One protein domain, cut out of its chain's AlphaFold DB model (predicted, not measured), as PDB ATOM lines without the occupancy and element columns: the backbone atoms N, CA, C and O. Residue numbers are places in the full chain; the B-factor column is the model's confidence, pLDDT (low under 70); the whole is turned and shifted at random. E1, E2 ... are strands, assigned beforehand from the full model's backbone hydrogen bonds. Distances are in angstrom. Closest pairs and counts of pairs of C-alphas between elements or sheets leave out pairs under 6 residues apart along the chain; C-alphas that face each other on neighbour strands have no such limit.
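AT A GLANCE: This is residues 260 to 330 of the 342 residues of the protein "Peptidase_S11 domain-containing protein" of Actinomadura sp. CNU-125 (UniProt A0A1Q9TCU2). A three-strand antiparallel sheet, E5, E6 and E7, forms one layer of a small, elongated two-layer structure, and the other layer is a broken ribbon of two short strand pairs, E1 with E4 and E2 with E3. The layers come near each other at a few places, and the loops round Leu 275 and Trp 293 make the two ends of the long axis. The printed part has 71 residues and no named helix; its seven strands follow each other as E1 to E7, and the class is all strand, though under half of the residues, 34 of 71, are in named strands. The whole is only just compact, close to loose, with a radius of gyration of the C-alphas of 13.0 A and spans of 41 by 22 by 17 A.

HOW THE PARTS SIT: E5, residues 300 to 303, E6, residues 315 to 321, and E7, residues 324 to 329, form a meander, each strand the antiparallel neighbour of the one before. E6 is the inner strand. E5 and E6 are a hairpin at 156 degrees, with N 301 and O 320 at 2.8 A. E6 and E7 are a hairpin at 149 degrees, with N 326 and O 319 at 2.7 A. E2, residues 267 to 271, and E3, residues 280 to 283, are an antiparallel hairpin at 144 degrees, with N 268 and O 282 at 2.7 A. E1, residues 260 to 262, and E4, residues 288 to 292, are antiparallel at 145 degrees, with N 261 and O 288 at 2.8 A. Between the sheets, the closest C-alphas of E4 and E7 are Val 288 and Cys 326, 6.2 A apart. Those of E4 and E6 are Val 290 and Ala 321, 6.3 A. Those of E3 and E7 are Arg 283 and Ser 329, 6.6 A. E1 and E6 are apart, as are E2 and E4, among others.

IN THESE COORDINATES: E6 is the longest strand, 17.7 A from C-alpha 315 to C-alpha 321, and E7 spans 16.9 A. E4 spans 12.9 A, E2 11.1 A and E5 10.3 A. E1 begins at C-alpha 260, (-8.859, 24.665, -39.715), and E7 ends at C-alpha 329, (-0.281, 29.351, -54.044).

THE WHOLE: The two C-alphas farthest apart are those of Leu 275 and Trp 293, 41.3 A. The printed part has no cut. The link from E5 to E6, 11 residues, is long. The mean pLDDT of the printed part is 70.2; residues 273 to 280, 306 to 313, 319 and 321 to 330 are under 70, and the mean of E7 is 41.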
ATOM      1  N   THR A 260      -9.526  23.805 -38.731       84.00
ATOM      2  CA  THR A 260      -8.859  24.665 -39.715       84.00
ATOM      3  C   THR A 260      -7.480  25.028 -39.181       84.00
ATOM      4  O   THR A 260      -7.364  25.732 -38.184       84.00
ATOM      5  N   LEU A 261      -6.433  24.516 -39.829       77.88
ATOM      6  CA  LEU A 261      -5.040  24.784 -39.469       77.88
ATOM      7  C   LEU A 261      -4.586  26.172 -39.935       77.88
ATOM      8  O   LEU A 261      -3.736  26.791 -39.299       77.88
ATOM      9  N   ALA A 262      -5.139  26.656 -41.049       80.19
ATOM     10  CA  ALA A 262      -4.831  27.961 -41.616       80.19
ATOM     11  C   ALA A 262      -6.015  28.489 -42.431       80.19
ATOM     12  O   ALA A 262      -6.548  27.771 -43.274       80.19
ATOM     13  N   GLU A 263      -6.402  29.745 -42.218       86.31
ATOM     14  CA  GLU A 263      -7.388  30.426 -43.064       86.31
ATOM     15  C   GLU A 263      -6.767  30.853 -44.397       86.31
ATOM     16  O   GLU A 263      -5.546  31.041 -44.494       86.31
ATOM     17  N   ALA A 264      -7.600  31.084 -45.414       84.56
ATOM     18  CA  ALA A 264      -7.142  31.644 -46.683       84.56
ATOM     19  C   ALA A 264      -6.355  32.951 -46.453       84.56
ATOM     20  O   ALA A 264      -6.779  33.844 -45.721       84.56
ATOM     21  N   GLY A 265      -5.177  33.060 -47.064       81.81
ATOM     22  CA  GLY A 265      -4.258  34.184 -46.897       81.81
ATOM     23  C   GLY A 265      -3.324  34.090 -45.685       81.81
ATOM     24  O   GLY A 265      -2.394  34.897 -45.597       81.81
ATOM     25  N   THR A 266      -3.493  33.120 -44.783       83.88
ATOM     26  CA  THR A 266      -2.573  32.895 -43.651       83.88
ATOM     27  C   THR A 266      -1.226  32.390 -44.158       83.88
ATOM     28  O   THR A 266      -1.185  31.586 -45.086       83.88
ATOM     29  N   SER A 267      -0.121  32.863 -43.574       80.94
ATOM     30  CA  SER A 267       1.215  32.348 -43.901       80.94
ATOM     31  C   SER A 267       1.385  30.942 -43.322       80.94
ATOM     32  O   SER A 267       1.232  30.771 -42.118       80.94
ATOM     33  N   VAL A 268       1.698  29.960 -44.164       75.50
ATOM     34  CA  VAL A 268       1.788  28.529 -43.819       75.50
ATOM     35  C   VAL A 268       3.191  27.946 -43.978       75.50
ATOM     36  O   VAL A 268       3.503  26.940 -43.356       75.50
ATOM     37  N   ALA A 269       4.047  28.580 -44.778       72.50
ATOM     38  CA  ALA A 269       5.455  28.221 -44.920       72.50
ATOM     39  C   ALA A 269       6.272  29.458 -45.322       72.50
ATOM     40  O   ALA A 269       5.720  30.544 -45.523       72.50
ATOM     41  N   VAL A 270       7.582  29.291 -45.455       75.94
ATOM     42  CA  VAL A 270       8.483  30.286 -46.037       75.94
ATOM     43  C   VAL A 270       9.363  29.626 -47.092       75.94
ATOM     44  O   VAL A 270       9.726  28.461 -46.941       75.94
ATOM     45  N   VAL A 271       9.685  30.358 -48.156       70.31
ATOM     46  CA  VAL A 271      10.626  29.919 -49.198       70.31
ATOM     47  C   VAL A 271      11.967  30.609 -48.978       70.31
ATOM     48  O   VAL A 271      11.993  31.835 -48.823       70.31
ATOM     49  N   ASP A 272      13.047  29.821 -48.969       70.44
ATOM     50  CA  ASP A 272      14.412  30.320 -49.163       70.44
ATOM     51  C   ASP A 272      14.652  30.491 -50.661       70.44
ATOM     52  O   ASP A 272      14.494  29.535 -51.421       70.44
ATOM     53  N   ASP A 273      15.033  31.685 -51.092       67.00
ATOM     54  CA  ASP A 273      15.445  31.936 -52.473       67.00
ATOM     55  C   ASP A 273      16.954  31.712 -52.685       67.00
ATOM     56  O   ASP A 273      17.457  31.879 -53.797       67.00
ATOM     57  N   GLY A 274      17.692  31.326 -51.637       60.78
ATOM     58  CA  GLY A 274      19.133  31.097 -51.685       60.78
ATOM     59  C   GLY A 274      19.960  32.383 -51.789       60.78
ATOM     60  O   GLY A 274      21.176  32.307 -51.970       60.78
ATOM     61  N   LEU A 275      19.339  33.564 -51.662       61.25
ATOM     62  CA  LEU A 275      19.998  34.870 -51.800       61.25
ATOM     63  C   LEU A 275      20.424  35.483 -50.454       61.25
ATOM     64  O   LEU A 275      20.869  36.631 -50.405       61.25
ATOM     65  N   GLY A 276      20.328  34.724 -49.356       55.06
ATOM     66  CA  GLY A 276      20.910  35.072 -48.053       55.06
ATOM     67  C   GLY A 276      20.258  36.266 -47.342       55.06
ATOM     68  O   GLY A 276      20.905  36.893 -46.504       55.06
ATOM     69  N   GLY A 277      19.005  36.600 -47.683       63.06
ATOM     70  CA  GLY A 277      18.348  37.842 -47.261       63.06
ATOM     71  C   GLY A 277      16.971  37.678 -46.607       63.06
ATOM     72  O   GLY A 277      16.840  37.841 -45.394       63.06
ATOM     73  N   THR A 278      15.910  37.478 -47.401       58.94
ATOM     74  CA  THR A 278      14.514  37.649 -46.945       58.94
ATOM     75  C   THR A 278      13.621  36.479 -47.352       58.94
ATOM     76  O   THR A 278      13.296  36.301 -48.519       58.94
ATOM     77  N   TRP A 279      13.157  35.725 -46.360       68.06
ATOM     78  CA  TRP A 279      12.226  34.611 -46.524       68.06
ATOM     79  C   TRP A 279      10.858  35.094 -47.038       68.06
ATOM     80  O   TRP A 279      10.183  35.881 -46.367       68.06
ATOM     81  N   SER A 280      10.424  34.624 -48.212       69.44
ATOM     82  CA  SER A 280       9.113  34.993 -48.770       69.44
ATOM     83  C   SER A 280       7.996  34.134 -48.157       69.44
ATOM     84  O   SER A 280       8.079  32.904 -48.221       69.44
ATOM     85  N   PRO A 281       6.937  34.734 -47.570       73.56
ATOM     86  CA  PRO A 281       5.870  33.974 -46.933       73.56
ATOM     87  C   PRO A 281       4.985  33.264 -47.959       73.56
ATOM     88  O   PRO A 281       4.384  33.883 -48.844       73.56
ATOM     89  N   VAL A 282       4.827  31.960 -47.762       73.19
ATOM     90  CA  VAL A 282       3.854  31.133 -48.469       73.19
ATOM     91  C   VAL A 282       2.510  31.270 -47.796       73.19
ATOM     92  O   VAL A 282       2.408  31.010 -46.604       73.19
ATOM     93  N   ARG A 283       1.476  31.677 -48.537       80.06
ATOM     94  CA  ARG A 283       0.128  31.873 -47.990       80.06
ATOM     95  C   ARG A 283      -0.830  30.803 -48.493       80.06
ATOM     96  O   ARG A 283      -0.732  30.378 -49.635       80.06
ATOM     97  N   ALA A 284      -1.767  30.382 -47.654       77.81
ATOM     98  CA  ALA A 284      -2.792  29.433 -48.065       77.81
ATOM     99  C   ALA A 284      -3.733  30.077 -49.104       77.81
ATOM    100  O   ALA A 284      -4.219  31.188 -48.890       77.81
ATOM    101  N   ALA A 285      -3.989  29.400 -50.228       74.94
ATOM    102  CA  ALA A 285      -4.925  29.886 -51.253       74.94
ATOM    103  C   ALA A 285      -6.390  29.766 -50.797       74.94
ATOM    104  O   ALA A 285      -7.226  30.610 -51.109       74.94
ATOM    105  N   SER A 286      -6.675  28.726 -50.017       79.56
ATOM    106  CA  SER A 286      -7.950  28.428 -49.371       79.56
ATOM    107  C   SER A 286      -7.702  28.017 -47.920       79.56
ATOM    108  O   SER A 286      -6.556  27.793 -47.531       79.56
ATOM    109  N   ALA A 287      -8.764  27.892 -47.120       80.88
ATOM    110  CA  ALA A 287      -8.638  27.318 -45.787       80.88
ATOM    111  C   ALA A 287      -8.049  25.894 -45.861       80.88
ATOM    112  O   ALA A 287      -8.433  25.095 -46.719       80.88
ATOM    113  N   VAL A 288      -7.107  25.595 -44.969       76.38
ATOM    114  CA  VAL A 288      -6.527  24.263 -44.775       76.38
ATOM    115  C   VAL A 288      -7.296  23.600 -43.645       76.38
ATOM    116  O   VAL A 288      -7.027  23.853 -42.470       76.38
ATOM    117  N   THR A 289      -8.261  22.759 -43.999       78.00
ATOM    118  CA  THR A 289      -9.077  22.022 -43.033       78.00
ATOM    119  C   THR A 289      -8.638  20.566 -42.985       78.00
ATOM    120  O   THR A 289      -8.596  19.888 -44.008       78.00
ATOM    121  N   VAL A 290      -8.335  20.077 -41.785       79.25
ATOM    122  CA  VAL A 290      -8.053  18.663 -41.522       79.25
ATOM    123  C   VAL A 290      -9.216  18.018 -40.797       79.25
ATOM    124  O   VAL A 290      -9.862  18.654 -39.966       79.25
ATOM    125  N   VAL A 291      -9.460  16.744 -41.085       86.06
ATOM    126  CA  VAL A 291     -10.345  15.895 -40.283       86.06
ATOM    127  C   VAL A 291      -9.494  15.139 -39.269       86.06
ATOM    128  O   VAL A 291      -8.403  14.687 -39.596       86.06
ATOM    129  N   GLY A 292      -9.974  15.006 -38.039       88.25
ATOM    130  CA  GLY A 292      -9.257  14.356 -36.949       88.25
ATOM    131  C   GLY A 292     -10.159  14.076 -35.756       88.25
ATOM    132  O   GLY A 292     -11.379  14.194 -35.841       88.25
ATOM    133  N   TRP A 293      -9.556  13.723 -34.629       89.38
ATOM    134  CA  TRP A 293     -10.217  13.645 -33.326       89.38
ATOM    135  C   TRP A 293      -9.320  14.288 -32.258       89.38
ATOM    136  O   TRP A 293      -8.117  14.448 -32.492       89.38
ATOM    137  N   PRO A 294      -9.859  14.672 -31.085       84.62
ATOM    138  CA  PRO A 294      -9.069  15.304 -30.035       84.62
ATOM    139  C   PRO A 294      -7.853  14.461 -29.638       84.62
ATOM    140  O   PRO A 294      -7.979  13.268 -29.356       84.62
ATOM    141  N   GLY A 295      -6.679  15.092 -29.613       83.38
ATOM    142  CA  GLY A 295      -5.410  14.440 -29.283       83.38
ATOM    143  C   GLY A 295      -4.726  13.712 -30.447       83.38
ATOM    144  O   GLY A 295      -3.646  13.165 -30.241       83.38
ATOM    145  N   LEU A 296      -5.306  13.706 -31.655       85.00
ATOM    146  CA  LEU A 296      -4.618  13.225 -32.852       85.00
ATOM    147  C   LEU A 296      -3.550  14.234 -33.291       85.00
ATOM    148  O   LEU A 296      -3.855  15.396 -33.553       85.00
ATOM    149  N   THR A 297      -2.317  13.761 -33.446       80.62
ATOM    150  CA  THR A 297      -1.277  14.496 -34.168       80.62
ATOM    151  C   THR A 297      -1.400  14.176 -35.652       80.62
ATOM    152  O   THR A 297      -1.414  13.005 -36.030       80.62
ATOM    153  N   VAL A 298      -1.496  15.210 -36.486       74.56
ATOM    154  CA  VAL A 298      -1.491  15.078 -37.946       74.56
ATOM    155  C   VAL A 298      -0.184  15.623 -38.496       74.56
ATOM    156  O   VAL A 298       0.223  16.730 -38.144       74.56
ATOM    157  N   ASP A 299       0.455  14.851 -39.369       72.62
ATOM    158  CA  ASP A 299       1.625  15.330 -40.092       72.62
ATOM    159  C   ASP A 299       1.207  16.363 -41.134       72.62
ATOM    160  O   ASP A 299       0.150  16.252 -41.770       72.62
ATOM    161  N   VAL A 300       2.056  17.373 -41.288       70.69
ATOM    162  CA  VAL A 300       1.875  18.484 -42.214       70.69
ATOM    163  C   VAL A 300       3.121  18.559 -43.091       70.69
ATOM    164  O   VAL A 300       4.213  18.828 -42.596       70.69
ATOM    165  N   ALA A 301       2.969  18.287 -44.384       71.69
ATOM    166  CA  ALA A 301       4.048  18.261 -45.365       71.69
ATOM    167  C   ALA A 301       3.842  19.339 -46.431       71.69
ATOM    168  O   ALA A 301       2.717  19.597 -46.847       71.69
ATOM    169  N   ALA A 302       4.927  19.949 -46.890       71.69
ATOM    170  CA  ALA A 302       4.931  20.945 -47.950       71.69
ATOM    171  C   ALA A 302       5.761  20.414 -49.123       71.69
ATOM    172  O   ALA A 302       6.913  20.039 -48.923       71.69
ATOM    173  N   GLU A 303       5.206  20.408 -50.331       73.19
ATOM    174  CA  GLU A 303       5.927  20.051 -51.558       73.19
ATOM    175  C   GLU A 303       5.797  21.178 -52.582       73.19
ATOM    176  O   GLU A 303       4.739  21.790 -52.694       73.19
ATOM    177  N   GLY A 304       6.853  21.477 -53.334       72.00
ATOM    178  CA  GLY A 304       6.814  22.494 -54.383       72.00
ATOM    179  C   GLY A 304       8.195  22.999 -54.776       72.00
ATOM    180  O   GLY A 304       9.114  23.002 -53.961       72.00
ATOM    181  N   GLU A 305       8.314  23.457 -56.019       70.31
ATOM    182  CA  GLU A 305       9.502  24.124 -56.558       70.31
ATOM    183  C   GLU A 305       9.126  25.567 -56.924       70.31
ATOM    184  O   GLU A 305       8.791  25.863 -58.075       70.31
ATOM    185  N   PRO A 306       9.077  26.478 -55.938       68.88
ATOM    186  CA  PRO A 306       8.776  27.876 -56.207       68.88
ATOM    187  C   PRO A 306       9.874  28.486 -57.100       68.88
ATOM    188  O   PRO A 306      11.057  28.346 -56.788       68.88
ATOM    189  N   PRO A 307       9.518  29.169 -58.204       65.75
ATOM    190  CA  PRO A 307      10.501  29.833 -59.054       65.75
ATOM    191  C   PRO A 307      11.082  31.068 -58.349       65.75
ATOM    192  O   PRO A 307      10.447  31.647 -57.466       65.75
ATOM    193  N   ALA A 308      12.263  31.515 -58.791       67.50
ATOM    194  CA  ALA A 308      12.922  32.712 -58.254       67.50
ATOM    195  C   ALA A 308      12.063  33.988 -58.395       67.50
ATOM    196  O   ALA A 308      12.129  34.882 -57.553       67.50
ATOM    197  N   GLU A 309      11.225  34.058 -59.435       65.56
ATOM    198  CA  GLU A 309      10.248  35.126 -59.645       65.56
ATOM    199  C   GLU A 309       8.903  34.544 -60.101       65.56
ATOM    200  O   GLU A 309       8.851  33.641 -60.937       65.56
ATOM    201  N   ALA A 310       7.800  35.075 -59.567       68.06
ATOM    202  CA  ALA A 310       6.445  34.676 -59.936       68.06
ATOM    203  C   ALA A 310       5.458  35.842 -59.825       68.06
ATOM    204  O   ALA A 310       5.586  36.713 -58.960       68.06
ATOM    205  N   ALA A 311       4.412  35.826 -60.654       69.06
ATOM    206  CA  ALA A 311       3.300  36.757 -60.514       69.06
ATOM    207  C   ALA A 311       2.495  36.473 -59.233       69.06
ATOM    208  O   ALA A 311       2.448  35.351 -58.718       69.06
ATOM    209  N   ALA A 312       1.798  37.488 -58.724       65.81
ATOM    210  CA  ALA A 312       0.923  37.312 -57.576       65.81
ATOM    211  C   ALA A 312      -0.212  36.316 -57.869       65.81
ATOM    212  O   ALA A 312      -0.969  36.512 -58.813       65.81
ATOM    213  N   GLY A 313      -0.358  35.295 -57.016       68.06
ATOM    214  CA  GLY A 313      -1.365  34.240 -57.189       68.06
ATOM    215  C   GLY A 313      -0.870  33.022 -57.975       68.06
ATOM    216  O   GLY A 313      -1.655  32.110 -58.206       68.06
ATOM    217  N   THR A 314       0.413  32.984 -58.351       71.12
ATOM    218  CA  THR A 314       1.018  31.802 -58.980       71.12
ATOM    219  C   THR A 314       1.012  30.619 -58.011       71.12
ATOM    220  O   THR A 314       1.405  30.744 -56.848       71.12
ATOM    221  N   GLU A 315       0.547  29.466 -58.485       73.38
ATOM    222  CA  GLU A 315       0.595  28.205 -57.747       73.38
ATOM    223  C   GLU A 315       2.025  27.657 -57.767       73.38
ATOM    224  O   GLU A 315       2.631  27.542 -58.829       73.38
ATOM    225  N   THR A 316       2.588  27.363 -56.592       72.31
ATOM    226  CA  THR A 316       4.010  26.997 -56.448       72.31
ATOM    227  C   THR A 316       4.226  25.706 -55.662       72.31
ATOM    228  O   THR A 316       5.369  25.309 -55.457       72.31
ATOM    229  N   GLY A 317       3.158  25.066 -55.177       72.38
ATOM    230  CA  GLY A 317       3.275  23.857 -54.372       72.38
ATOM    231  C   GLY A 317       1.976  23.396 -53.717       72.38
ATOM    232  O   GLY A 317       0.880  23.865 -54.015       72.38
ATOM    233  N   THR A 318       2.103  22.450 -52.797       72.31
ATOM    234  CA  THR A 318       1.000  21.821 -52.085       72.31
ATOM    235  C   THR A 318       1.340  21.587 -50.620       72.31
ATOM    236  O   THR A 318       2.379  20.995 -50.328       72.31
ATOM    237  N   LEU A 319       0.442  21.972 -49.703       68.44
ATOM    238  CA  LEU A 319       0.403  21.366 -48.374       68.44
ATOM    239  C   LEU A 319      -0.181  19.978 -48.478       68.44
ATOM    240  O   LEU A 319      -1.048  19.701 -49.299       68.44
ATOM    241  N   THR A 320       0.134  19.162 -47.503       70.12
ATOM    242  CA  THR A 320      -0.637  17.987 -47.163       70.12
ATOM    243  C   THR A 320      -0.752  17.953 -45.662       70.12
ATOM    244  O   THR A 320       0.253  18.114 -44.987       70.12
ATOM    245  N   ALA A 321      -1.966  17.827 -45.139       67.62
ATOM    246  CA  ALA A 321      -2.199  17.753 -43.707       67.62
ATOM    247  C   ALA A 321      -3.114  16.553 -43.435       67.62
ATOM    248  O   ALA A 321      -4.222  16.474 -43.970       67.62
ATOM    249  N   GLY A 322      -2.612  15.569 -42.685       66.25
ATOM    250  CA  GLY A 322      -3.162  14.207 -42.724       66.25
ATOM    251  C   GLY A 322      -2.923  13.534 -44.088       66.25
ATOM    252  O   GLY A 322      -2.128  14.015 -44.892       66.25
ATOM    253  N   ALA A 323      -3.600  12.421 -44.403       54.69
ATOM    254  CA  ALA A 323      -3.288  11.687 -45.642       54.69
ATOM    255  C   ALA A 323      -3.915  12.228 -46.942       54.69
ATOM    256  O   ALA A 323      -3.945  11.498 -47.936       54.69
ATOM    257  N   ARG A 324      -4.414  13.471 -46.990       45.25
ATOM    258  CA  ARG A 324      -4.727  14.122 -48.274       45.25
ATOM    259  C   ARG A 324      -4.278  15.581 -48.326       45.25
ATOM    260  O   ARG A 324      -4.522  16.367 -47.420       45.25
ATOM    261  N   GLY A 325      -3.629  15.893 -49.447       40.38
ATOM    262  CA  GLY A 325      -3.040  17.176 -49.823       40.38
ATOM    263  C   GLY A 325      -4.028  18.337 -49.837       40.38
ATOM    264  O   GLY A 325      -5.030  18.255 -50.542       40.38
ATOM    265  N   CYS A 326      -3.727  19.435 -49.147       39.81
ATOM    266  CA  CYS A 326      -4.306  20.755 -49.410       39.81
ATOM    267  C   CYS A 326      -3.352  21.567 -50.311       39.81
ATOM    268  O   CYS A 326      -2.337  22.075 -49.849       39.81
ATOM    269  N   ARG A 327      -3.657  21.734 -51.603       38.19
ATOM    270  CA  ARG A 327      -2.811  22.520 -52.534       38.19
ATOM    271  C   ARG A 327      -2.803  24.027 -52.195       38.19
ATOM    272  O   ARG A 327      -3.812  24.522 -51.695       38.19
ATOM    273  N   TRP A 328      -1.719  24.776 -52.466       52.59
ATOM    274  CA  TRP A 328      -1.681  26.238 -52.229       52.59
ATOM    275  C   TRP A 328      -0.868  27.039 -53.266       52.59
ATOM    276  O   TRP A 328      -0.035  26.522 -54.001       52.59
ATOM    277  N   SER A 329      -1.024  28.368 -53.234       32.12
ATOM    278  CA  SER A 329      -0.281  29.351 -54.044       32.12
ATOM    279  C   SER A 329       0.398  30.400 -53.161       32.12
ATOM    280  O   SER A 329      -0.272  30.984 -52.309       32.12
ATOM    281  N   SER A 330       1.672  30.732 -53.394       34.75
ATOM    282  CA  SER A 330       2.368  31.787 -52.639       34.75
ATOM    283  C   SER A 330       2.891  32.946 -53.472       34.75
ATOM    284  O   SER A 330       3.128  32.824 -54.666       34.75
TER     285      SER A 330